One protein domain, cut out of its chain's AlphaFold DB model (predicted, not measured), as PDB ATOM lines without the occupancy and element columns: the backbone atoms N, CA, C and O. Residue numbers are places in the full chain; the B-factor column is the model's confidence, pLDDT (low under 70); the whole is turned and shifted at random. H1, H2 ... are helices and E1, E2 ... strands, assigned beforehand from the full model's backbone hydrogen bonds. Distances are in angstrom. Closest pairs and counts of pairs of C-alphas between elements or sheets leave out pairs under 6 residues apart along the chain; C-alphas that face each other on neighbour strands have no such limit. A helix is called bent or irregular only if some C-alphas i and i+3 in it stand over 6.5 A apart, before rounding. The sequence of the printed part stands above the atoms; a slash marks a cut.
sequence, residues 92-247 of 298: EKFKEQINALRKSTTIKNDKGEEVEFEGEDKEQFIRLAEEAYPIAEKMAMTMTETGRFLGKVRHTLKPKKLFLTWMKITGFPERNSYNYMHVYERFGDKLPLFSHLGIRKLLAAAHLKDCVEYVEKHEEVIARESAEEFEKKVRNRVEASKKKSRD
ATOM      1  N   GLU A  92       6.170 -18.834  34.343       89.25
ATOM      2  CA  GLU A  92       6.579 -18.568  35.726       89.25
ATOM      3  C   GLU A  92       7.432 -19.712  36.285       89.25
ATOM      4  O   GLU A  92       8.544 -19.484  36.758       89.25
ATOM      5  N   LYS A  93       6.973 -20.958  36.113       89.94
ATOM      6  CA  LYS A  93       7.720 -22.152  36.533       89.94
ATOM      7  C   LYS A  93       9.008 -22.329  35.737       89.94
ATOM      8  O   LYS A  93      10.008 -22.782  36.286       89.94
ATOM      9  N   PHE A  94       9.007 -21.974  34.454       90.50
ATOM     10  CA  PHE A  94      10.225 -21.982  33.646       90.50
ATOM     11  C   PHE A  94      11.268 -21.002  34.194       90.50
ATOM     12  O   PHE A  94      12.409 -21.396  34.436       90.50
ATOM     13  N   LYS A  95      10.873 -19.759  34.495       91.12
ATOM     14  CA  LYS A  95      11.758 -18.762  35.117       91.12
ATOM     15  C   LYS A  95      12.281 -19.220  36.475       91.12
ATOM     16  O   LYS A  95      13.459 -19.026  36.769       91.12
ATOM     17  N   GLU A  96      11.444 -19.851  37.295       91.44
ATOM     18  CA  GLU A  96      11.876 -20.454  38.561       91.44
ATOM     19  C   GLU A  96      12.958 -21.519  38.343       91.44
ATOM     20  O   GLU A  96      13.981 -21.496  39.030       91.44
ATOM     21  N   GLN A  97      12.783 -22.406  37.358       89.31
ATOM     22  CA  GLN A  97      13.776 -23.434  37.036       89.31
ATOM     23  C   GLN A  97      15.076 -22.853  36.470       89.31
ATOM     24  O   GLN A  97      16.152 -23.319  36.844       89.31
ATOM     25  N   ILE A  98      15.010 -21.810  35.640       91.88
ATOM     26  CA  ILE A  98      16.199 -21.091  35.161       91.88
ATOM     27  C   ILE A  98      16.941 -20.421  36.322       91.88
ATOM     28  O   ILE A  98      18.156 -20.561  36.444       91.88
ATOM     29  N   ASN A  99      16.225 -19.751  37.226       90.69
ATOM     30  CA  ASN A  99      16.831 -19.126  38.402       90.69
ATOM     31  C   ASN A  99      17.450 -20.160  39.354       90.69
ATOM     32  O   ASN A  99      18.509 -19.910  39.931       90.69
ATOM     33  N   ALA A 100      16.820 -21.328  39.504       88.00
ATOM     34  CA  ALA A 100      17.396 -22.449  40.237       88.00
ATOM     35  C   ALA A 100      18.665 -22.974  39.547       88.00
ATOM     36  O   ALA A 100      19.667 -23.220  40.216       88.00
ATOM     37  N   LEU A 101      18.665 -23.070  38.214       87.50
ATOM     38  CA  LEU A 101      19.823 -23.508  37.439       87.50
ATOM     39  C   LEU A 101      20.997 -22.523  37.533       87.50
ATOM     40  O   LEU A 101      22.131 -22.962  37.704       87.50
ATOM     41  N   ARG A 102      20.743 -21.205  37.519       88.00
ATOM     42  CA  ARG A 102      21.776 -20.174  37.753       88.00
ATOM     43  C   ARG A 102      22.476 -20.369  39.097       88.00
ATOM     44  O   ARG A 102      23.693 -20.214  39.179       88.00
ATOM     45  N   LYS A 103      21.723 -20.755  40.131       87.31
ATOM     46  CA  LYS A 103      22.240 -21.041  41.480       87.31
ATOM     47  C   LYS A 103      22.892 -22.422  41.605       87.31
ATOM     48  O   LYS A 103      23.626 -22.647  42.561       87.31
ATOM     49  N   SER A 104      22.639 -23.329  40.663       84.06
ATOM     50  CA  SER A 104      23.224 -24.668  40.650       84.06
ATOM     51  C   SER A 104      24.647 -24.663  40.086       84.06
ATOM     52  O   SER A 104      24.995 -23.884  39.188       84.06
ATOM     53  N   THR A 105      25.464 -25.578  40.598       80.31
ATOM     54  CA  THR A 105      26.774 -25.946  40.044       80.31
ATOM     55  C   THR A 105      26.721 -27.259  39.258       80.31
ATOM     56  O   THR A 105      27.640 -27.548  38.494       80.31
ATOM     57  N   THR A 106      25.632 -28.026  39.388       81.31
ATOM     58  CA  THR A 106      25.471 -29.361  38.799       81.31
ATOM     59  C   THR A 106      24.205 -29.490  37.942       81.31
ATOM     60  O   THR A 106      23.238 -28.732  38.075       81.31
ATOM     61  N   ILE A 107      24.220 -30.477  37.047       81.69
ATOM     62  CA  ILE A 107      23.122 -30.929  36.180       81.69
ATOM     63  C   ILE A 107      23.050 -32.454  36.175       81.69
ATOM     64  O   ILE A 107      23.989 -33.124  36.584       81.69
ATOM     65  N   LYS A 108      21.952 -33.036  35.685       78.94
ATOM     66  CA  LYS A 108      21.829 -34.499  35.610       78.94
ATOM     67  C   LYS A 108      22.467 -35.054  34.338       78.94
ATOM     68  O   LYS A 108      22.196 -34.563  33.244       78.94
ATOM     69  N   ASN A 109      23.277 -36.102  34.479       75.31
ATOM     70  CA  ASN A 109      23.820 -36.868  33.360       75.31
ATOM     71  C   ASN A 109      22.798 -37.876  32.798       75.31
ATOM     72  O   ASN A 109      21.680 -38.013  33.297       75.31
ATOM     73  N   ASP A 110      23.207 -38.631  31.775       67.12
ATOM     74  CA  ASP A 110      22.372 -39.638  31.100       67.12
ATOM     75  C   ASP A 110      21.909 -40.792  32.010       67.12
ATOM     76  O   ASP A 110      20.993 -41.532  31.650       67.12
ATOM     77  N   LYS A 111      22.541 -40.961  33.178       70.12
ATOM     78  CA  LYS A 111      22.191 -41.950  34.209       70.12
ATOM     79  C   LYS A 111      21.365 -41.344  35.349       70.12
ATOM     80  O   LYS A 111      20.971 -42.064  36.263       70.12
ATOM     81  N   GLY A 112      21.079 -40.043  35.292       68.75
ATOM     82  CA  GLY A 112      20.349 -39.306  36.320       68.75
ATOM     83  C   GLY A 112      21.202 -38.844  37.505       68.75
ATOM     84  O   GLY A 112      20.634 -38.325  38.467       68.75
ATOM     85  N   GLU A 113      22.524 -39.011  37.437       78.00
ATOM     86  CA  GLU A 113      23.481 -38.584  38.464       78.00
ATOM     87  C   GLU A 113      23.794 -37.093  38.305       78.00
ATOM     88  O   GLU A 113      23.843 -36.584  37.184       78.00
ATOM     89  N   GLU A 114      24.011 -36.389  39.413       80.31
ATOM     90  CA  GLU A 114      24.397 -34.978  39.389       80.31
ATOM     91  C   GLU A 114      25.885 -34.843  39.049       80.31
ATOM     92  O   GLU A 114      26.745 -35.408  39.719       80.31
ATOM     93  N   VAL A 115      26.175 -34.111  37.978       79.00
ATOM     94  CA  VAL A 115      27.512 -33.867  37.437       79.00
ATOM     95  C   VAL A 115      27.700 -32.382  37.161       79.00
ATOM     96  O   VAL A 115      26.732 -31.659  36.932       79.00
ATOM     97  N   GLU A 116      28.942 -31.919  37.136       79.12
ATOM     98  CA  GLU A 116      29.258 -30.537  36.779       79.12
ATOM     99  C   GLU A 116      29.017 -30.249  35.284       79.12
ATOM    100  O   GLU A 116      28.923 -31.147  34.425       79.12
ATOM    101  N   PHE A 117      28.921 -28.958  34.963       70.69
ATOM    102  CA  PHE A 117      28.939 -28.467  33.588       70.69
ATOM    103  C   PHE A 117      30.337 -28.681  32.984       70.69
ATOM    104  O   PHE A 117      31.218 -27.836  33.084       70.69
ATOM    105  N   GLU A 118      30.564 -29.844  32.376       61.47
ATOM    106  CA  GLU A 118      31.812 -30.104  31.645       61.47
ATOM    107  C   GLU A 118      31.779 -29.419  30.270       61.47
ATOM    108  O   GLU A 118      30.949 -29.768  29.430       61.47
ATOM    109  N   GLY A 119      32.712 -28.494  30.028       58.41
ATOM    110  CA  GLY A 119      33.073 -28.004  28.691       58.41
ATOM    111  C   GLY A 119      32.149 -26.965  28.042       58.41
ATOM    112  O   GLY A 119      32.564 -26.355  27.061       58.41
ATOM    113  N   GLU A 120      30.952 -26.717  28.578       63.94
ATOM    114  CA  GLU A 120      30.037 -25.671  28.098       63.94
ATOM    115  C   GLU A 120      29.768 -24.615  29.176       63.94
ATOM    116  O   GLU A 120      29.564 -24.942  30.347       63.94
ATOM    117  N   ASP A 121      29.746 -23.340  28.774       78.44
ATOM    118  CA  ASP A 121      29.425 -22.225  29.662       78.44
ATOM    119  C   ASP A 121      27.952 -22.308  30.101       78.44
ATOM    120  O   ASP A 121      27.026 -22.237  29.287       78.44
ATOM    121  N   LYS A 122      27.735 -22.440  31.415       84.50
ATOM    122  CA  LYS A 122      26.404 -22.490  32.033       84.50
ATOM    123  C   LYS A 122      25.541 -21.303  31.604       84.50
ATOM    124  O   LYS A 122      24.352 -21.480  31.347       84.50
ATOM    125  N   GLU A 123      26.118 -20.107  31.511       85.38
ATOM    126  CA  GLU A 123      25.360 -18.913  31.133       85.38
ATOM    127  C   GLU A 123      24.976 -18.927  29.649       85.38
ATOM    128  O   GLU A 123      23.880 -18.491  29.297       85.38
ATOM    129  N   GLN A 124      25.809 -19.502  28.777       83.81
ATOM    130  CA  GLN A 124      25.437 -19.735  27.378       83.81
ATOM    131  C   GLN A 124      24.291 -20.742  27.264       83.81
ATOM    132  O   GLN A 124      23.328 -20.481  26.545       83.81
ATOM    133  N   PHE A 125      24.340 -21.850  28.012       85.75
ATOM    134  CA  PHE A 125      23.238 -22.815  28.051       85.75
ATOM    135  C   PHE A 125      21.925 -22.164  28.505       85.75
ATOM    136  O   PHE A 125      20.874 -22.390  27.905       85.75
ATOM    137  N   ILE A 126      21.980 -21.332  29.548       87.50
ATOM    138  CA  ILE A 126      20.806 -20.640  30.087       87.50
ATOM    139  C   ILE A 126      20.223 -19.662  29.070       87.50
ATOM    140  O   ILE A 126      19.014 -19.694  28.846       87.50
ATOM    141  N   ARG A 127      21.060 -18.859  28.403       86.31
ATOM    142  CA  ARG A 127      20.603 -17.957  27.333       86.31
ATOM    143  C   ARG A 127      19.920 -18.724  26.207       86.31
ATOM    144  O   ARG A 127      18.810 -18.374  25.823       86.31
ATOM    145  N   LEU A 128      20.530 -19.816  25.741       84.38
ATOM    146  CA  LEU A 128      19.933 -20.672  24.713       84.38
ATOM    147  C   LEU A 128      18.597 -21.267  25.167       84.38
ATOM    148  O   LEU A 128      17.665 -21.362  24.374       84.38
ATOM    149  N   ALA A 129      18.478 -21.659  26.438       86.19
ATOM    150  CA  ALA A 129      17.223 -22.155  26.986       86.19
ATOM    151  C   ALA A 129      16.139 -21.067  27.012       86.19
ATOM    152  O   ALA A 129      15.012 -21.336  26.597       86.19
ATOM    153  N   GLU A 130      16.475 -19.857  27.462       86.31
ATOM    154  CA  GLU A 130      15.568 -18.703  27.508       86.31
ATOM    155  C   GLU A 130      15.122 -18.265  26.101       86.31
ATOM    156  O   GLU A 130      13.939 -18.009  25.892       86.31
ATOM    157  N   GLU A 131      16.029 -18.246  25.121       85.69
ATOM    158  CA  GLU A 131      15.726 -17.928  23.718       85.69
ATOM    159  C   GLU A 131      14.871 -19.009  23.042       85.69
ATOM    160  O   GLU A 131      13.954 -18.713  22.272       85.69
ATOM    161  N   ALA A 132      15.153 -20.280  23.335       83.81
ATOM    162  CA  ALA A 132      14.447 -21.406  22.741       83.81
ATOM    163  C   ALA A 132      13.038 -21.595  23.317       83.81
ATOM    164  O   ALA A 132      12.186 -22.161  22.634       83.81
ATOM    165  N   TYR A 133      12.768 -21.149  24.546       85.06
ATOM    166  CA  TYR A 133      11.511 -21.448  25.234       85.06
ATOM    167  C   TYR A 133      10.255 -20.881  24.542       85.06
ATOM    168  O   TYR A 133       9.344 -21.661  24.257       85.06
ATOM    169  N   PRO A 134      10.200 -19.597  24.136       83.50
ATOM    170  CA  PRO A 134       9.060 -19.070  23.377       83.50
ATOM    171  C   PRO A 134       8.892 -19.731  22.001       83.50
ATOM    172  O   PRO A 134       7.791 -19.788  21.451       83.50
ATOM    173  N   ILE A 135       9.987 -20.222  21.410       84.31
ATOM    174  CA  ILE A 135       9.948 -20.974  20.150       84.31
ATOM    175  C   ILE A 135       9.356 -22.362  20.404       84.31
ATOM    176  O   ILE A 135       8.525 -22.823  19.624       84.31
ATOM    177  N   ALA A 136       9.731 -23.001  21.515       82.56
ATOM    178  CA  ALA A 136       9.200 -24.287  21.931       82.56
ATOM    179  C   ALA A 136       7.678 -24.247  22.102       82.56
ATOM    180  O   ALA A 136       7.006 -25.153  21.623       82.56
ATOM    181  N   GLU A 137       7.130 -23.187  22.703       81.69
ATOM    182  CA  GLU A 137       5.678 -23.007  22.866       81.69
ATOM    183  C   GLU A 137       4.939 -22.985  21.523       81.69
ATOM    184  O   GLU A 137       3.884 -23.599  21.382       81.69
ATOM    185  N   LYS A 138       5.521 -22.337  20.506       80.31
ATOM    186  CA  LYS A 138       4.952 -22.309  19.150       80.31
ATOM    187  C   LYS A 138       5.052 -23.669  18.464       80.31
ATOM    188  O   LYS A 138       4.099 -24.116  17.841       80.31
ATOM    189  N   MET A 139       6.201 -24.332  18.587       78.00
ATOM    190  CA  MET A 139       6.468 -25.604  17.908       78.00
ATOM    191  C   MET A 139       5.768 -26.793  18.582       78.00
ATOM    192  O   MET A 139       5.533 -27.807  17.930       78.00
ATOM    193  N   ALA A 140       5.403 -26.670  19.863       80.69
ATOM    194  CA  ALA A 140       4.651 -27.671  20.624       80.69
ATOM    195  C   ALA A 140       3.191 -27.833  20.157       80.69
ATOM    196  O   ALA A 140       2.503 -28.751  20.609       80.69
ATOM    197  N   MET A 141       2.725 -26.975  19.240       77.44
ATOM    198  CA  MET A 141       1.386 -27.044  18.650       77.44
ATOM    199  C   MET A 141       1.221 -28.279  17.769       77.44
ATOM    200  O   MET A 141       0.246 -29.012  17.914       77.44
ATOM    201  N   THR A 142       2.198 -28.558  16.901       72.44
ATOM    202  CA  THR A 142       2.145 -29.713  16.001       72.44
ATOM    203  C   THR A 142       3.284 -30.688  16.264       72.44
ATOM    204  O   THR A 142       4.421 -30.318  16.552       72.44
ATOM    205  N   MET A 143       2.995 -31.981  16.127       70.94
ATOM    206  CA  MET A 143       3.979 -33.045  16.359       70.94
ATOM    207  C   MET A 143       5.160 -32.973  15.384       70.94
ATOM    208  O   MET A 143       6.297 -33.244  15.770       70.94
ATOM    209  N   THR A 144       4.906 -32.578  14.134       71.44
ATOM    210  CA  THR A 144       5.939 -32.414  13.103       71.44
ATOM    211  C   THR A 144       6.904 -31.289  13.462       71.44
ATOM    212  O   THR A 144       8.121 -31.477  13.417       71.44
ATOM    213  N   GLU A 145       6.375 -30.129  13.859       77.75
ATOM    214  CA  GLU A 145       7.189 -28.989  14.282       77.75
ATOM    215  C   GLU A 145       7.931 -29.288  15.578       77.75
ATOM    216  O   GLU A 145       9.117 -28.979  15.681       77.75
ATOM    217  N   THR A 146       7.286 -29.983  16.516       82.06
ATOM    218  CA  THR A 146       7.917 -30.438  17.755       82.06
ATOM    219  C   THR A 146       9.095 -31.366  17.467       82.06
ATOM    220  O   THR A 146      10.190 -31.130  17.967       82.06
ATOM    221  N   GLY A 147       8.915 -32.399  16.637       80.75
ATOM    222  CA  GLY A 147       9.988 -33.330  16.277       80.75
ATOM    223  C   GLY A 147      11.153 -32.630  15.574       80.75
ATOM    224  O   GLY A 147      12.311 -32.830  15.943       80.75
ATOM    225  N   ARG A 148      10.847 -31.731  14.628       81.94
ATOM    226  CA  ARG A 148      11.845 -30.898  13.941       81.94
ATOM    227  C   ARG A 148      12.618 -30.010  14.908       81.94
ATOM    228  O   ARG A 148      13.841 -29.904  14.817       81.94
ATOM    229  N   PHE A 149      11.907 -29.350  15.815       84.31
ATOM    230  CA  PHE A 149      12.487 -28.458  16.804       84.31
ATOM    231  C   PHE A 149      13.372 -29.225  17.789       84.31
ATOM    232  O   PHE A 149      14.532 -28.859  17.962       84.31
ATOM    233  N   LEU A 150      12.887 -30.340  18.343       84.88
ATOM    234  CA  LEU A 150      13.665 -31.212  19.225       84.88
ATOM    235  C   LEU A 150      14.918 -31.758  18.531       84.88
ATOM    236  O   LEU A 150      15.979 -31.780  19.147       84.88
ATOM    237  N   GLY A 151      14.830 -32.119  17.247       83.38
ATOM    238  CA  GLY A 151      15.989 -32.522  16.448       83.38
ATOM    239  C   GLY A 151      17.046 -31.415  16.337       83.38
ATOM    240  O   GLY A 151      18.233 -31.671  16.547       83.38
ATOM    241  N   LYS A 152      16.628 -30.165  16.088       82.94
ATOM    242  CA  LYS A 152      17.536 -29.002  16.078       82.94
ATOM    243  C   LYS A 152      18.159 -28.758  17.450       82.94
ATOM    244  O   LYS A 152      19.377 -28.660  17.548       82.94
ATOM    245  N   VAL A 153      17.346 -28.719  18.506       83.69
ATOM    246  CA  VAL A 153      17.815 -28.512  19.886       83.69
ATOM    247  C   VAL A 153      18.802 -29.608  20.288       83.69
ATOM    248  O   VAL A 153      19.847 -29.309  20.856       83.69
ATOM    249  N   ARG A 154      18.539 -30.870  19.933       83.12
ATOM    250  CA  ARG A 154      19.451 -31.992  20.185       83.12
ATOM    251  C   ARG A 154      20.774 -31.864  19.431       83.12
ATOM    252  O   ARG A 154      21.807 -32.294  19.948       83.12
ATOM    253  N   HIS A 155      20.745 -31.325  18.213       82.62
ATOM    254  CA  HIS A 155      21.947 -31.100  17.417       82.62
ATOM    255  C   HIS A 155      22.811 -29.970  17.989       82.62
ATOM    256  O   HIS A 155      24.035 -30.106  17.991       82.62
ATOM    257  N   THR A 156      22.172 -28.906  18.485       80.75
ATOM    258  CA  THR A 156      22.825 -27.754  19.120       80.75
ATOM    259  C   THR A 156      23.365 -28.096  20.508       80.75
ATOM    260  O   THR A 156      24.509 -27.784  20.807       80.75
ATOM    261  N   LEU A 157      22.572 -28.770  21.347       79.00
ATOM    262  CA  LEU A 157      22.937 -29.121  22.721       79.00
ATOM    263  C   LEU A 157      23.662 -30.475  22.757       79.00
ATOM    264  O   LEU A 157      23.036 -31.547  22.794       79.00
ATOM    265  N   LYS A 158      24.996 -30.435  22.751       74.75
ATOM    266  CA  LYS A 158      25.866 -31.615  22.834       74.75
ATOM    267  C   LYS A 158      26.948 -31.372  23.883       74.75
ATOM    268  O   LYS A 158      27.874 -30.640  23.579       74.75
ATOM    269  N   PRO A 159      26.955 -32.101  25.013       74.50
ATOM    270  CA  PRO A 159      26.551 -33.515  25.163       74.50
ATOM    271  C   PRO A 159      25.073 -33.787  25.520       74.50
ATOM    272  O   PRO A 159      24.320 -32.894  25.889       74.50
ATOM    273  N   LYS A 160      24.643 -35.063  25.430       78.44
ATOM    274  CA  LYS A 160      23.245 -35.513  25.661       78.44
ATOM    275  C   LYS A 160      22.659 -35.042  27.006       78.44
ATOM    276  O   LYS A 160      21.483 -34.682  27.052       78.44
ATOM    277  N   LYS A 161      23.482 -34.954  28.054       81.75
ATOM    278  CA  LYS A 161      23.100 -34.421  29.374       81.75
ATOM    279  C   LYS A 161      22.493 -33.011  29.328       81.75
ATOM    280  O   LYS A 161      21.568 -32.720  30.083       81.75
ATOM    281  N   LEU A 162      22.944 -32.151  28.413       82.88
ATOM    282  CA  LEU A 162      22.416 -30.792  28.271       82.88
ATOM    283  C   LEU A 162      21.054 -30.780  27.597       82.88
ATOM    284  O   LEU A 162      20.155 -30.079  28.044       82.88
ATOM    285  N   PHE A 163      20.867 -31.628  26.588       85.12
ATOM    286  CA  PHE A 163      19.560 -31.845  25.980       85.12
ATOM    287  C   PHE A 163      18.539 -32.381  26.998       85.12
ATOM    288  O   PHE A 163      17.425 -31.868  27.086       85.12
ATOM    289  N   LEU A 164      18.926 -33.367  27.814       83.62
ATOM    290  CA  LEU A 164      18.083 -33.897  28.894       83.62
ATOM    291  C   LEU A 164      17.739 -32.825  29.936       83.62
ATOM    292  O   LEU A 164      16.585 -32.705  30.349       83.62
ATOM    293  N   THR A 165      18.731 -32.028  30.336       85.94
ATOM    294  CA  THR A 165      18.531 -30.908  31.263       85.94
ATOM    295  C   THR A 165      17.574 -29.882  30.667       85.94
ATOM    296  O   THR A 165      16.628 -29.481  31.342       85.94
ATOM    297  N   TRP A 166      17.753 -29.527  29.392       88.00
ATOM    298  CA  TRP A 166      16.879 -28.607  28.671       88.00
ATOM    299  C   TRP A 166      15.434 -29.123  28.599       88.00
ATOM    300  O   TRP A 166      14.506 -28.387  28.921       88.00
ATOM    301  N   MET A 167      15.214 -30.400  28.272       88.44
ATOM    302  CA  MET A 167      13.862 -30.978  28.267       88.44
ATOM    303  C   MET A 167      13.210 -30.933  29.652       88.44
ATOM    304  O   MET A 167      12.024 -30.637  29.773       88.44
ATOM    305  N   LYS A 168      13.986 -31.183  30.714       87.75
ATOM    306  CA  LYS A 168      13.483 -31.135  32.089       87.75
ATOM    307  C   LYS A 168      13.056 -29.722  32.493       87.75
ATOM    308  O   LYS A 168      11.974 -29.569  33.056       87.75
ATOM    309  N   ILE A 169      13.880 -28.711  32.198       88.06
ATOM    310  CA  ILE A 169      13.570 -27.318  32.558       88.06
ATOM    311  C   ILE A 169      12.392 -26.759  31.775       88.06
ATOM    312  O   ILE A 169      11.654 -25.947  32.307       88.06
ATOM    313  N   THR A 170      12.195 -27.206  30.539       85.50
ATOM    314  CA  THR A 170      11.105 -26.747  29.669       85.50
ATOM    315  C   THR A 170       9.815 -27.551  29.846       85.50
ATOM    316  O   THR A 170       8.755 -27.136  29.383       85.50
ATOM    317  N   GLY A 171       9.873 -28.687  30.546       85.38
ATOM    318  CA  GLY A 171       8.713 -29.539  30.798       85.38
ATOM    319  C   GLY A 171       8.384 -30.519  29.680       85.38
ATOM    320  O   GLY A 171       7.318 -31.131  29.720       85.38
ATOM    321  N   PHE A 172       9.272 -30.700  28.700       84.00
ATOM    322  CA  PHE A 172       9.073 -31.699  27.656       84.00
ATOM    323  C   PHE A 172       9.021 -33.111  28.273       84.00
ATOM    324  O   PHE A 172       9.992 -33.553  28.899       84.00
ATOM    325  N   PRO A 173       7.919 -33.866  28.098       82.44
ATOM    326  CA  PRO A 173       7.824 -35.231  28.583       82.44
ATOM    327  C   PRO A 173       8.807 -36.100  27.804       82.44
ATOM    328  O   PRO A 173       8.645 -36.316  26.600       82.44
ATOM    329  N   GLU A 174       9.821 -36.603  28.505       80.12
ATOM    330  CA  GLU A 174      10.989 -37.268  27.922       80.12
ATOM    331  C   GLU A 174      10.595 -38.344  26.899       80.12
ATOM    332  O   GLU A 174      11.026 -38.317  25.747       80.12
ATOM    333  N   ARG A 175       9.689 -39.250  27.283       76.19
ATOM    334  CA  ARG A 175       9.264 -40.367  26.432       76.19
ATOM    335  C   ARG A 175       8.599 -39.920  25.126       76.19
ATOM    336  O   ARG A 175       8.910 -40.474  24.076       76.19
ATOM    337  N   ASN A 176       7.688 -38.949  25.177       76.94
ATOM    338  CA  ASN A 176       6.993 -38.473  23.975       76.94
ATOM    339  C   ASN A 176       7.940 -37.657  23.091       76.94
ATOM    340  O   ASN A 176       7.922 -37.796  21.875       76.94
ATOM    341  N   SER A 177       8.815 -36.871  23.715       80.31
ATOM    342  CA  SER A 177       9.801 -36.039  23.026       80.31
ATOM    343  C   SER A 177      10.786 -36.891  22.223       80.31
ATOM    344  O   SER A 177      11.012 -36.622  21.046       80.31
ATOM    345  N   TYR A 178      11.286 -37.989  22.803       80.81
ATOM    346  CA  TYR A 178      12.115 -38.952  22.072       80.81
ATOM    347  C   TYR A 178      11.362 -39.645  20.939       80.81
ATOM    348  O   TYR A 178      11.920 -39.819  19.859       80.81
ATOM    349  N   ASN A 179      10.092 -40.002  21.143       77.25
ATOM    350  CA  ASN A 179       9.279 -40.588  20.078       77.25
ATOM    351  C   ASN A 179       9.140 -39.630  18.885       77.25
ATOM    352  O   ASN A 179       9.306 -40.049  17.742       77.25
ATOM    353  N   TYR A 180       8.873 -38.348  19.143       78.94
ATOM    354  CA  TYR A 180       8.717 -37.340  18.090       78.94
ATOM    355  C   TYR A 180      10.039 -37.066  17.382       78.94
ATOM    356  O   TYR A 180      10.075 -36.985  16.156       78.94
ATOM    357  N   MET A 181      11.132 -37.002  18.143       82.00
ATOM    358  CA  MET A 181      12.479 -36.863  17.602       82.00
ATOM    359  C   MET A 181      12.847 -38.049  16.701       82.00
ATOM    360  O   MET A 181      13.263 -37.826  15.574       82.00
ATOM    361  N   HIS A 182      12.623 -39.295  17.126       79.81
ATOM    362  CA  HIS A 182      12.942 -40.479  16.318       79.81
ATOM    363  C   HIS A 182      12.115 -40.582  15.037       79.81
ATOM    364  O   HIS A 182      12.634 -40.968  13.989       79.81
ATOM    365  N   VAL A 183      10.826 -40.237  15.103       75.44
ATOM    366  CA  VAL A 183       9.984 -40.182  13.903       75.44
ATOM    367  C   VAL A 183      10.488 -39.094  12.954       75.44
ATOM    368  O   VAL A 183      10.589 -39.349  11.755       75.44
ATOM    369  N   TYR A 184      10.874 -37.923  13.469       79.25
ATOM    370  CA  TYR A 184      11.452 -36.852  12.657       79.25
ATOM    371  C   TYR A 184      12.817 -37.218  12.055       79.25
ATOM    372  O   TYR A 184      13.020 -37.024  10.864       79.25
ATOM    373  N   GLU A 185      13.737 -37.794  12.827       78.38
ATOM    374  CA  GLU A 185      15.067 -38.202  12.346       78.38
ATOM    375  C   GLU A 185      14.987 -39.177  11.167       78.38
ATOM    376  O   GLU A 185      15.865 -39.184  10.307       78.38
ATOM    377  N   ARG A 186      13.935 -39.997  11.117       75.31
ATOM    378  CA  ARG A 186      13.794 -41.048  10.110       75.31
ATOM    379  C   ARG A 186      12.874 -40.699   8.952       75.31
ATOM    380  O   ARG A 186      13.111 -41.138   7.831       75.31
ATOM    381  N   PHE A 187      11.813 -39.947   9.223       73.75
ATOM    382  CA  PHE A 187      10.791 -39.613   8.236       73.75
ATOM    383  C   PHE A 187      10.705 -38.117   7.956       73.75
ATOM    384  O   PHE A 187       9.818 -37.724   7.217       73.75
ATOM    385  N   GLY A 188      11.598 -37.283   8.499       73.69
ATOM    386  CA  GLY A 188      11.543 -35.820   8.429       73.69
ATOM    387  C   GLY A 188      11.251 -35.264   7.037       73.69
ATOM    388  O   GLY A 188      10.361 -34.428   6.897       73.69
ATOM    389  N   ASP A 189      11.914 -35.802   6.013       73.25
ATOM    390  CA  ASP A 189      11.739 -35.385   4.613       73.25
ATOM    391  C   ASP A 189      10.390 -35.818   4.020       73.25
ATOM    392  O   ASP A 189       9.855 -35.178   3.119       73.25
ATOM    393  N   LYS A 190       9.818 -36.906   4.542       70.00
ATOM    394  CA  LYS A 190       8.538 -37.476   4.111       70.00
ATOM    395  C   LYS A 190       7.363 -37.019   4.981       70.00
ATOM    396  O   LYS A 190       6.231 -37.132   4.533       70.00
ATOM    397  N   LEU A 191       7.592 -36.504   6.195       70.06
ATOM    398  CA  LEU A 191       6.552 -36.059   7.140       70.06
ATOM    399  C   LEU A 191       5.532 -35.092   6.522       70.06
ATOM    400  O   LEU A 191       4.347 -35.298   6.771       70.06
ATOM    401  N   PRO A 192       5.926 -34.115   5.678       66.12
ATOM    402  CA  PRO A 192       4.969 -33.255   4.977       66.12
ATOM    403  C   PRO A 192       4.060 -33.995   3.983       66.12
ATOM    404  O   PRO A 192       2.998 -33.490   3.638       66.12
ATOM    405  N   LEU A 193       4.475 -35.175   3.515       66.38
ATOM    406  CA  LEU A 193       3.734 -36.010   2.564       66.38
ATOM    407  C   LEU A 193       2.778 -36.986   3.267       66.38
ATOM    408  O   LEU A 193       1.905 -37.564   2.621       66.38
ATOM    409  N   PHE A 194       2.932 -37.201   4.578       63.97
ATOM    410  CA  PHE A 194       2.026 -38.055   5.335       63.97
ATOM    411  C   PHE A 194       0.743 -37.301   5.685       63.97
ATOM    412  O   PHE A 194       0.764 -36.170   6.165       63.97
ATOM    413  N   SER A 195      -0.395 -37.979   5.535       67.25
ATOM    414  CA  SER A 195      -1.650 -37.500   6.112       67.25
ATOM    415  C   SER A 195      -1.558 -37.463   7.642       67.25
ATOM    416  O   SER A 195      -0.768 -38.192   8.253       67.25
ATOM    417  N   HIS A 196      -2.426 -36.679   8.287       67.12
ATOM    418  CA  HIS A 196      -2.538 -36.648   9.751       67.12
ATOM    419  C   HIS A 196      -2.679 -38.061  10.356       67.12
ATOM    420  O   HIS A 196      -2.052 -38.393  11.363       67.12
ATOM    421  N   LEU A 197      -3.429 -38.937   9.676       67.06
ATOM    422  CA  LEU A 197      -3.590 -40.345  10.041       67.06
ATOM    423  C   LEU A 197      -2.269 -41.131   9.961       67.06
ATOM    424  O   LEU A 197      -1.982 -41.947  10.836       67.06
ATOM    425  N   GLY A 198      -1.464 -40.893   8.923       69.38
ATOM    426  CA  GLY A 198      -0.147 -41.510   8.756       69.38
ATOM    427  C   GLY A 198       0.817 -41.115   9.873       69.38
ATOM    428  O   GLY A 198       1.439 -41.983  10.484       69.38
ATOM    429  N   ILE A 199       0.861 -39.826  10.219       69.25
ATOM    430  CA  ILE A 199       1.681 -39.309  11.325       69.25
ATOM    431  C   ILE A 199       1.263 -39.962  12.649       69.25
ATOM    432  O   ILE A 199       2.111 -40.461  13.391       69.25
ATOM    433  N   ARG A 200      -0.044 -40.054  12.922       71.38
ATOM    434  CA  ARG A 200      -0.575 -40.699  14.133       71.38
ATOM    435  C   ARG A 200      -0.141 -42.166  14.258       71.38
ATOM    436  O   ARG A 200       0.264 -42.603  15.334       71.38
ATOM    437  N   LYS A 201      -0.136 -42.922  13.157       75.12
ATOM    438  CA  LYS A 201       0.347 -44.314  13.152       75.12
ATOM    439  C   LYS A 201       1.860 -44.417  13.329       75.12
ATOM    440  O   LYS A 201       2.316 -45.255  14.103       75.12
ATOM    441  N   LEU A 202       2.652 -43.557  12.687       75.81
ATOM    442  CA  LEU A 202       4.106 -43.521  12.902       75.81
ATOM    443  C   LEU A 202       4.446 -43.285  14.383       75.81
ATOM    444  O   LEU A 202       5.347 -43.915  14.935       75.81
ATOM    445  N   LEU A 203       3.665 -42.443  15.053       71.50
ATOM    446  CA  LEU A 203       3.808 -42.175  16.481       71.50
ATOM    447  C   LEU A 203       3.361 -43.332  17.361       71.50
ATOM    448  O   LEU A 203       4.040 -43.650  18.339       71.50
ATOM    449  N   ALA A 204       2.268 -44.005  17.002       73.50
ATOM    450  CA  ALA A 204       1.882 -45.240  17.665       73.50
ATOM    451  C   ALA A 204       3.044 -46.244  17.617       73.50
ATOM    452  O   ALA A 204       3.443 -46.770  18.657       73.50
ATOM    453  N   ALA A 205       3.659 -46.427  16.444       77.75
ATOM    454  CA  ALA A 205       4.805 -47.311  16.264       77.75
ATOM    455  C   ALA A 205       6.037 -46.881  17.077       77.75
ATOM    456  O   ALA A 205       6.761 -47.751  17.558       77.75
ATOM    457  N   ALA A 206       6.236 -45.580  17.328       75.69
ATOM    458  CA  ALA A 206       7.317 -45.065  18.177       75.69
ATOM    459  C   ALA A 206       7.292 -45.603  19.617       75.69
ATOM    460  O   ALA A 206       8.316 -45.620  20.292       75.69
ATOM    461  N   HIS A 207       6.156 -46.120  20.095       72.69
ATOM    462  CA  HIS A 207       6.090 -46.792  21.395       72.69
ATOM    463  C   HIS A 207       6.704 -48.202  21.413       72.69
ATOM    464  O   HIS A 207       6.846 -48.779  22.498       72.69
ATOM    465  N   LEU A 208       7.055 -48.763  20.254       74.94
ATOM    466  CA  LEU A 208       7.733 -50.049  20.130       74.94
ATOM    467  C   LEU A 208       9.240 -49.892  20.340       74.94
ATOM    468  O   LEU A 208       9.861 -48.951  19.854       74.94
ATOM    469  N   LYS A 209       9.851 -50.867  21.021       73.25
ATOM    470  CA  LYS A 209      11.310 -50.912  21.216       73.25
ATOM    471  C   LYS A 209      12.058 -51.040  19.879       73.25
ATOM    472  O   LYS A 209      13.148 -50.508  19.727       73.25
ATOM    473  N   ASP A 210      11.442 -51.738  18.935       74.19
ATOM    474  CA  ASP A 210      11.852 -51.984  17.555       74.19
ATOM    475  C   ASP A 210      11.078 -51.096  16.564       74.19
ATOM    476  O   ASP A 210      10.865 -51.508  15.429       74.19
ATOM    477  N   CYS A 211      10.637 -49.892  16.973       71.62
ATOM    478  CA  CYS A 211       9.850 -48.970  16.135       71.62
ATOM    479  C   CYS A 211      10.397 -48.872  14.709       71.62
ATOM    480  O   CYS A 211       9.659 -48.987  13.733       71.62
ATOM    481  N   VAL A 212      11.714 -48.701  14.614       63.56
ATOM    482  CA  VAL A 212      12.423 -48.489  13.362       63.56
ATOM    483  C   VAL A 212      12.185 -49.672  12.405       63.56
ATOM    484  O   VAL A 212      11.545 -49.528  11.360       63.56
ATOM    485  N   GLU A 213      12.597 -50.871  12.793       75.12
ATOM    486  CA  GLU A 213      12.410 -52.088  11.993       75.12
ATOM    487  C   GLU A 213      10.924 -52.408  11.748       75.12
ATOM    488  O   GLU A 213      10.532 -52.847  10.667       75.12
ATOM    489  N   TYR A 214      10.070 -52.143  12.739       76.44
ATOM    490  CA  TYR A 214       8.642 -52.413  12.650       76.44
ATOM    491  C   TYR A 214       7.955 -51.573  11.570       76.44
ATOM    492  O   TYR A 214       7.199 -52.128  10.774       76.44
ATOM    493  N   VAL A 215       8.226 -50.263  11.523       74.12
ATOM    494  CA  VAL A 215       7.610 -49.361  10.541       74.12
ATOM    495  C   VAL A 215       8.039 -49.712   9.118       74.12
ATOM    496  O   VAL A 215       7.181 -49.796   8.250       74.12
ATOM    497  N   GLU A 216       9.326 -49.983   8.883       75.94
ATOM    498  CA  GLU A 216       9.820 -50.379   7.552       75.94
ATOM    499  C   GLU A 216       9.183 -51.684   7.074       75.94
ATOM    500  O   GLU A 216       8.742 -51.796   5.935       75.94
ATOM    501  N   LYS A 217       9.077 -52.675   7.963       80.56
ATOM    502  CA  LYS A 217       8.525 -53.984   7.611       80.56
ATOM    503  C   LYS A 217       7.010 -53.963   7.366       80.56
ATOM    504  O   LYS A 217       6.481 -54.907   6.785       80.56
ATOM    505  N   HIS A 218       6.307 -52.929   7.829       76.75
ATOM    506  CA  HIS A 218       4.844 -52.855   7.797       76.75
ATOM    507  C   HIS A 218       4.329 -51.572   7.127       76.75
ATOM    508  O   HIS A 218       3.180 -51.205   7.359       76.75
ATOM    509  N   GLU A 219       5.130 -50.897   6.294       74.56
ATOM    510  CA  GLU A 219       4.776 -49.613   5.662       74.56
ATOM    511  C   GLU A 219       3.441 -49.681   4.896       74.56
ATOM    512  O   GLU A 219       2.546 -48.865   5.124       74.56
ATOM    513  N   GLU A 220       3.240 -50.715   4.074       74.06
ATOM    514  CA  GLU A 220       1.987 -50.909   3.327       74.06
ATOM    515  C   GLU A 220       0.772 -51.164   4.229       74.06
ATOM    516  O   GLU A 220      -0.339 -50.712   3.949       74.06
ATOM    517  N   VAL A 221       0.974 -51.894   5.326       70.94
ATOM    518  CA  VAL A 221      -0.086 -52.224   6.289       70.94
ATOM    519  C   VAL A 221      -0.462 -50.979   7.093       70.94
ATOM    520  O   VAL A 221      -1.643 -50.681   7.268       70.94
ATOM    521  N   ILE A 222       0.539 -50.197   7.504       73.31
ATOM    522  CA  ILE A 222       0.368 -48.895   8.155       73.31
ATOM    523  C   ILE A 222      -0.426 -47.952   7.251       73.31
ATOM    524  O   ILE A 222      -1.284 -47.227   7.750       73.31
ATOM    525  N   ALA A 223      -0.203 -47.966   5.937       70.38
ATOM    526  CA  ALA A 223      -0.951 -47.121   5.011       70.38
ATOM    527  C   ALA A 223      -2.445 -47.494   4.928       70.38
ATOM    528  O   ALA A 223      -3.284 -46.596   4.884       70.38
ATOM    529  N   ARG A 224      -2.786 -48.793   4.958       74.38
ATOM    530  CA  ARG A 224      -4.150 -49.298   4.696       74.38
ATOM    531  C   ARG A 224      -5.056 -49.426   5.930       74.38
ATOM    532  O   ARG A 224      -6.267 -49.333   5.784       74.38
ATOM    533  N   GLU A 225      -4.507 -49.651   7.125       76.50
ATOM    534  CA  GLU A 225      -5.315 -49.862   8.346       76.50
ATOM    535  C   GLU A 225      -5.908 -48.564   8.911       76.50
ATOM    536  O   GLU A 225      -5.454 -47.475   8.579       76.50
ATOM    537  N   SER A 226      -6.898 -48.619   9.804       78.12
ATOM    538  CA  SER A 226      -7.286 -47.420  10.568       78.12
ATOM    539  C   SER A 226      -6.225 -47.077  11.634       78.12
ATOM    540  O   SER A 226      -5.436 -47.928  12.053       78.12
ATOM    541  N   ALA A 227      -6.161 -45.819  12.091       73.06
ATOM    542  CA  ALA A 227      -5.223 -45.455  13.164       73.06
ATOM    543  C   ALA A 227      -5.558 -46.145  14.491       73.06
ATOM    544  O   ALA A 227      -4.644 -46.529  15.215       73.06
ATOM    545  N   GLU A 228      -6.840 -46.346  14.792       74.94
ATOM    546  CA  GLU A 228      -7.281 -46.976  16.038       74.94
ATOM    547  C   GLU A 228      -6.914 -48.462  16.097       74.94
ATOM    548  O   GLU A 228      -6.412 -48.940  17.116       74.94
ATOM    549  N   GLU A 229      -7.091 -49.197  14.996       79.81
ATOM    550  CA  GLU A 229      -6.669 -50.598  14.902       79.81
ATOM    551  C   GLU A 229      -5.155 -50.732  15.040       79.81
ATOM    552  O   GLU A 229      -4.670 -51.600  15.774       79.81
ATOM    553  N   PHE A 230      -4.407 -49.847  14.383       80.56
ATOM    554  CA  PHE A 230      -2.955 -49.848  14.455       80.56
ATOM    555  C   PHE A 230      -2.454 -49.492  15.863       80.56
ATOM    556  O   PHE A 230      -1.616 -50.202  16.423       80.56
ATOM    557  N   GLU A 231      -3.012 -48.456  16.492       79.94
ATOM    558  CA  GLU A 231      -2.726 -48.090  17.884       79.94
ATOM    559  C   GLU A 231      -3.033 -49.238  18.845       79.94
ATOM    560  O   GLU A 231      -2.227 -49.540  19.728       79.94
ATOM    561  N   LYS A 232      -4.165 -49.925  18.657       84.00
ATOM    562  CA  LYS A 232      -4.544 -51.095  19.454       84.00
ATOM    563  C   LYS A 232      -3.557 -52.245  19.259       84.00
ATOM    564  O   LYS A 232      -3.142 -52.856  20.244       84.00
ATOM    565  N   LYS A 233      -3.119 -52.520  18.026       82.81
ATOM    566  CA  LYS A 233      -2.093 -53.535  17.732       82.81
ATOM    567  C   LYS A 233      -0.764 -53.212  18.403       82.81
ATOM    568  O   LYS A 233      -0.186 -54.083  19.058       82.81
ATOM    569  N   VAL A 234      -0.302 -51.968  18.296       81.88
ATOM    570  CA  VAL A 234       0.938 -51.531  18.942       81.88
ATOM    571  C   VAL A 234       0.812 -51.616  20.462       81.88
ATOM    572  O   VAL A 234       1.681 -52.198  21.111       81.88
ATOM    573  N   ARG A 235      -0.292 -51.132  21.042       83.06
ATOM    574  CA  ARG A 235      -0.559 -51.228  22.484       83.06
ATOM    575  C   ARG A 235      -0.537 -52.678  22.960       83.06
ATOM    576  O   ARG A 235       0.185 -52.985  23.903       83.06
ATOM    577  N   ASN A 236      -1.228 -53.576  22.260       84.50
ATOM    578  CA  ASN A 236      -1.239 -55.005  22.571       84.50
ATOM    579  C   ASN A 236       0.164 -55.619  22.501       84.50
ATOM    580  O   ASN A 236       0.523 -56.417  23.363       84.50
ATOM    581  N   ARG A 237       0.988 -55.239  21.517       82.06
ATOM    582  CA  ARG A 237       2.377 -55.714  21.390       82.06
ATOM    583  C   ARG A 237       3.256 -55.204  22.531       82.06
ATOM    584  O   ARG A 237       4.009 -55.980  23.121       82.06
ATOM    585  N   VAL A 238       3.119 -53.928  22.895       79.88
ATOM    586  CA  VAL A 238       3.800 -53.338  24.058       79.88
ATOM    587  C   VAL A 238       3.368 -54.048  25.342       79.88
ATOM    588  O   VAL A 238       4.216 -54.459  26.131       79.88
ATOM    589  N   GLU A 239       2.073 -54.261  25.555       79.50
ATOM    590  CA  GLU A 239       1.548 -54.969  26.725       79.50
ATOM    591  C   GLU A 239       1.970 -56.438  26.767       79.50
ATOM    592  O   GLU A 239       2.375 -56.920  27.823       79.50
ATOM    593  N   ALA A 240       1.956 -57.141  25.637       75.00
ATOM    594  CA  ALA A 240       2.436 -58.515  25.537       75.00
ATOM    595  C   ALA A 240       3.931 -58.609  25.874       75.00
ATOM    596  O   ALA A 240       4.347 -59.526  26.583       75.00
ATOM    597  N   SER A 241       4.741 -57.635  25.441       67.12
ATOM    598  CA  SER A 241       6.163 -57.567  25.802       67.12
ATOM    599  C   SER A 241       6.383 -57.322  27.303       67.12
ATOM    600  O   SER A 241       7.295 -57.899  27.893       67.12
ATOM    601  N   LYS A 242       5.503 -56.544  27.952       64.50
ATOM    602  CA  LYS A 242       5.508 -56.319  29.408       64.50
ATOM    603  C   LYS A 242       4.992 -57.528  30.194       64.50
ATOM    604  O   LYS A 242       5.520 -57.834  31.256       64.50
ATOM    605  N   LYS A 243       3.988 -58.247  29.682       57.91
ATOM    606  CA  LYS A 243       3.487 -59.496  30.285       57.91
ATOM    607  C   LYS A 243       4.543 -60.601  30.232       57.91
ATOM    608  O   LYS A 243       4.776 -61.244  31.249       57.91
ATOM    609  N   LYS A 244       5.299 -60.706  29.131       53.53
ATOM    610  CA  LYS A 244       6.480 -61.587  29.044       53.53
ATOM    611  C   LYS A 244       7.561 -61.283  30.095       53.53
ATOM    612  O   LYS A 244       8.337 -62.179  30.403       53.53
ATOM    613  N   SER A 245       7.618 -60.070  30.666       50.41
ATOM    614  CA  SER A 245       8.525 -59.769  31.790       50.41
ATOM    615  C   SER A 245       7.916 -60.049  33.172       50.41
ATOM    616  O   SER A 245       8.663 -60.260  34.126       50.41
ATOM    617  N   ARG A 246       6.579 -60.106  33.294       46.88
ATOM    618  CA  ARG A 246       5.873 -60.426  34.551       46.88
ATOM    619  C   ARG A 246       5.683 -61.923  34.807       46.88
ATOM    620  O   ARG A 246       5.617 -62.300  35.971       46.88
ATOM    621  N   ASP A 247       5.720 -62.769  33.779       45.62
ATOM    622  CA  ASP A 247       5.771 -64.236  33.949       45.62
ATOM    623  C   ASP A 247       7.158 -64.750  34.394       45.62
ATOM    624  O   ASP A 247       7.380 -65.942  34.602       45.62
TER     625      ASP A 247
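What this domain is: This is residues 92 to 247 of the 298 residues of an uncharacterized protein of Desulfomonile tiedjei (strain ATCC 49306 / DSM 6799 / DCB-1) (UniProt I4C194). Two helical lobes are joined through one helix, H5. In the first lobe H1, H2 and H3 lie side by side in a curved row, each running opposite to the one before; H4 crosses the inner side of that row, with the small hairpin E1 and E2 beside H4 at one end. H5 packs crosswise on H3 and leads to the second lobe, where H7, H8 and the first part of H9 gather round H6, and the far end of H9, from residue 242, sticks out into the open. The 156 printed residues hold, in chain order, H1, E1, E2, H2, H3, H4, H5, H6, H7, H8 and H9, nine helices and two antiparallel strands, and the class is mostly helix. The whole is only just compact, close to loose, with a radius of gyration of the C-alphas of 18.0 A and spans of 52 by 42 by 28 A.

How they stand to each other: Begin at H1, residues 92 to 103; with residues 98 to 102 alone it touches H2, residues 122 to 139, at a shallow tilt of 16 degrees, opposite ways, closest at the C-alphas of Ile 98 and Ile 126, 6.9 A. Along the chain, after H1 and before H2, look for the hairpin of E1, residues 106 to 108, and E2, residues 114 to 116, antiparallel neighbours with N 107 and O 115 within hydrogen-bond range at 2.8 A. H2 has a kink of 37 degrees near residue 133 and is only just irregular, with C-alphas 131 and 134 6.8 A apart. H2 and H3, residues 143 to 156, form a helical hairpin, touching at a shallow tilt of 14 degrees, with the closest C-alphas, Met 139 and Glu 145, 5.0 A apart. Next find H4, residues 160 to 170, which touches H1 at a steep tilt of 42 degrees; their closest C-alphas, Gln 97 and Ile 169, are 5.9 A apart. The closest C-alphas of E1 and H4, Lys 108 and Lys 161, are 6.4 A apart. H5, residues 174 to 187, touches H3 about perpendicular, at 87 degrees, with 20 pairs of C-alphas within 8 A, closest at Gly 147 and Met 181, 4.5 A. The hub is H6, residues 196 to 206, which touches H5 at a steep tilt of 64 degrees, closest at the C-alphas of Asn 179 and Ala 206, 5.2 A. H6 also touches H7, residues 211 to 217, where the closest C-alphas, Ala 205 and Cys 211, are 5.3 A apart. H6 only just touches H8, residues 219 to 224, with 3 pairs of C-alphas within 8 A, closest at Lys 201 and Ile 222, 6.8 A. H9, residues 227 to 246, touches H6 with residues 227 to 234 alone, the same way at a shallow tilt of 7 degrees, closest at the C-alphas of Ala 204 and Glu 231, 5.4 A. H1 and H9 are apart. Each O i to N i+4 pair is within hydrogen-bond range in H1, H3, H4, H5, H6, H7 and H8; H2 has 11 of 14 and H9 15 of 16.

Where its parts are: Find C-alpha 92 at (6.579, -18.568, 35.726); from there H1 runs 16.9 A to C-alpha 103. E1 and E2 each measure 7.1 A. H2 runs 24.6 A, H3 and H5 19.8 A each, H4 and H6 15.5 A each, H7 10.0 A and H8 9.0 A. H5 begins at C-alpha 174, (10.989, -37.268, 27.922). H9, the longest helix, runs 28.4 A to C-alpha 246 at (5.873, -60.426, 34.551).

The domain as a whole: The two C-alphas farthest apart, those of Lys 103 and Arg 224, are 53.4 A apart. The printed part has no cut and no long link; H5 to H6 is a short link of 8 residues, and the others are tight. Residues 242 to 247, of which 242 to 246 belong to H9, stand free. The mean pLDDT of the printed part is 77.8; 21 residues are under 70, among them 192 to 199 and 241 to 247.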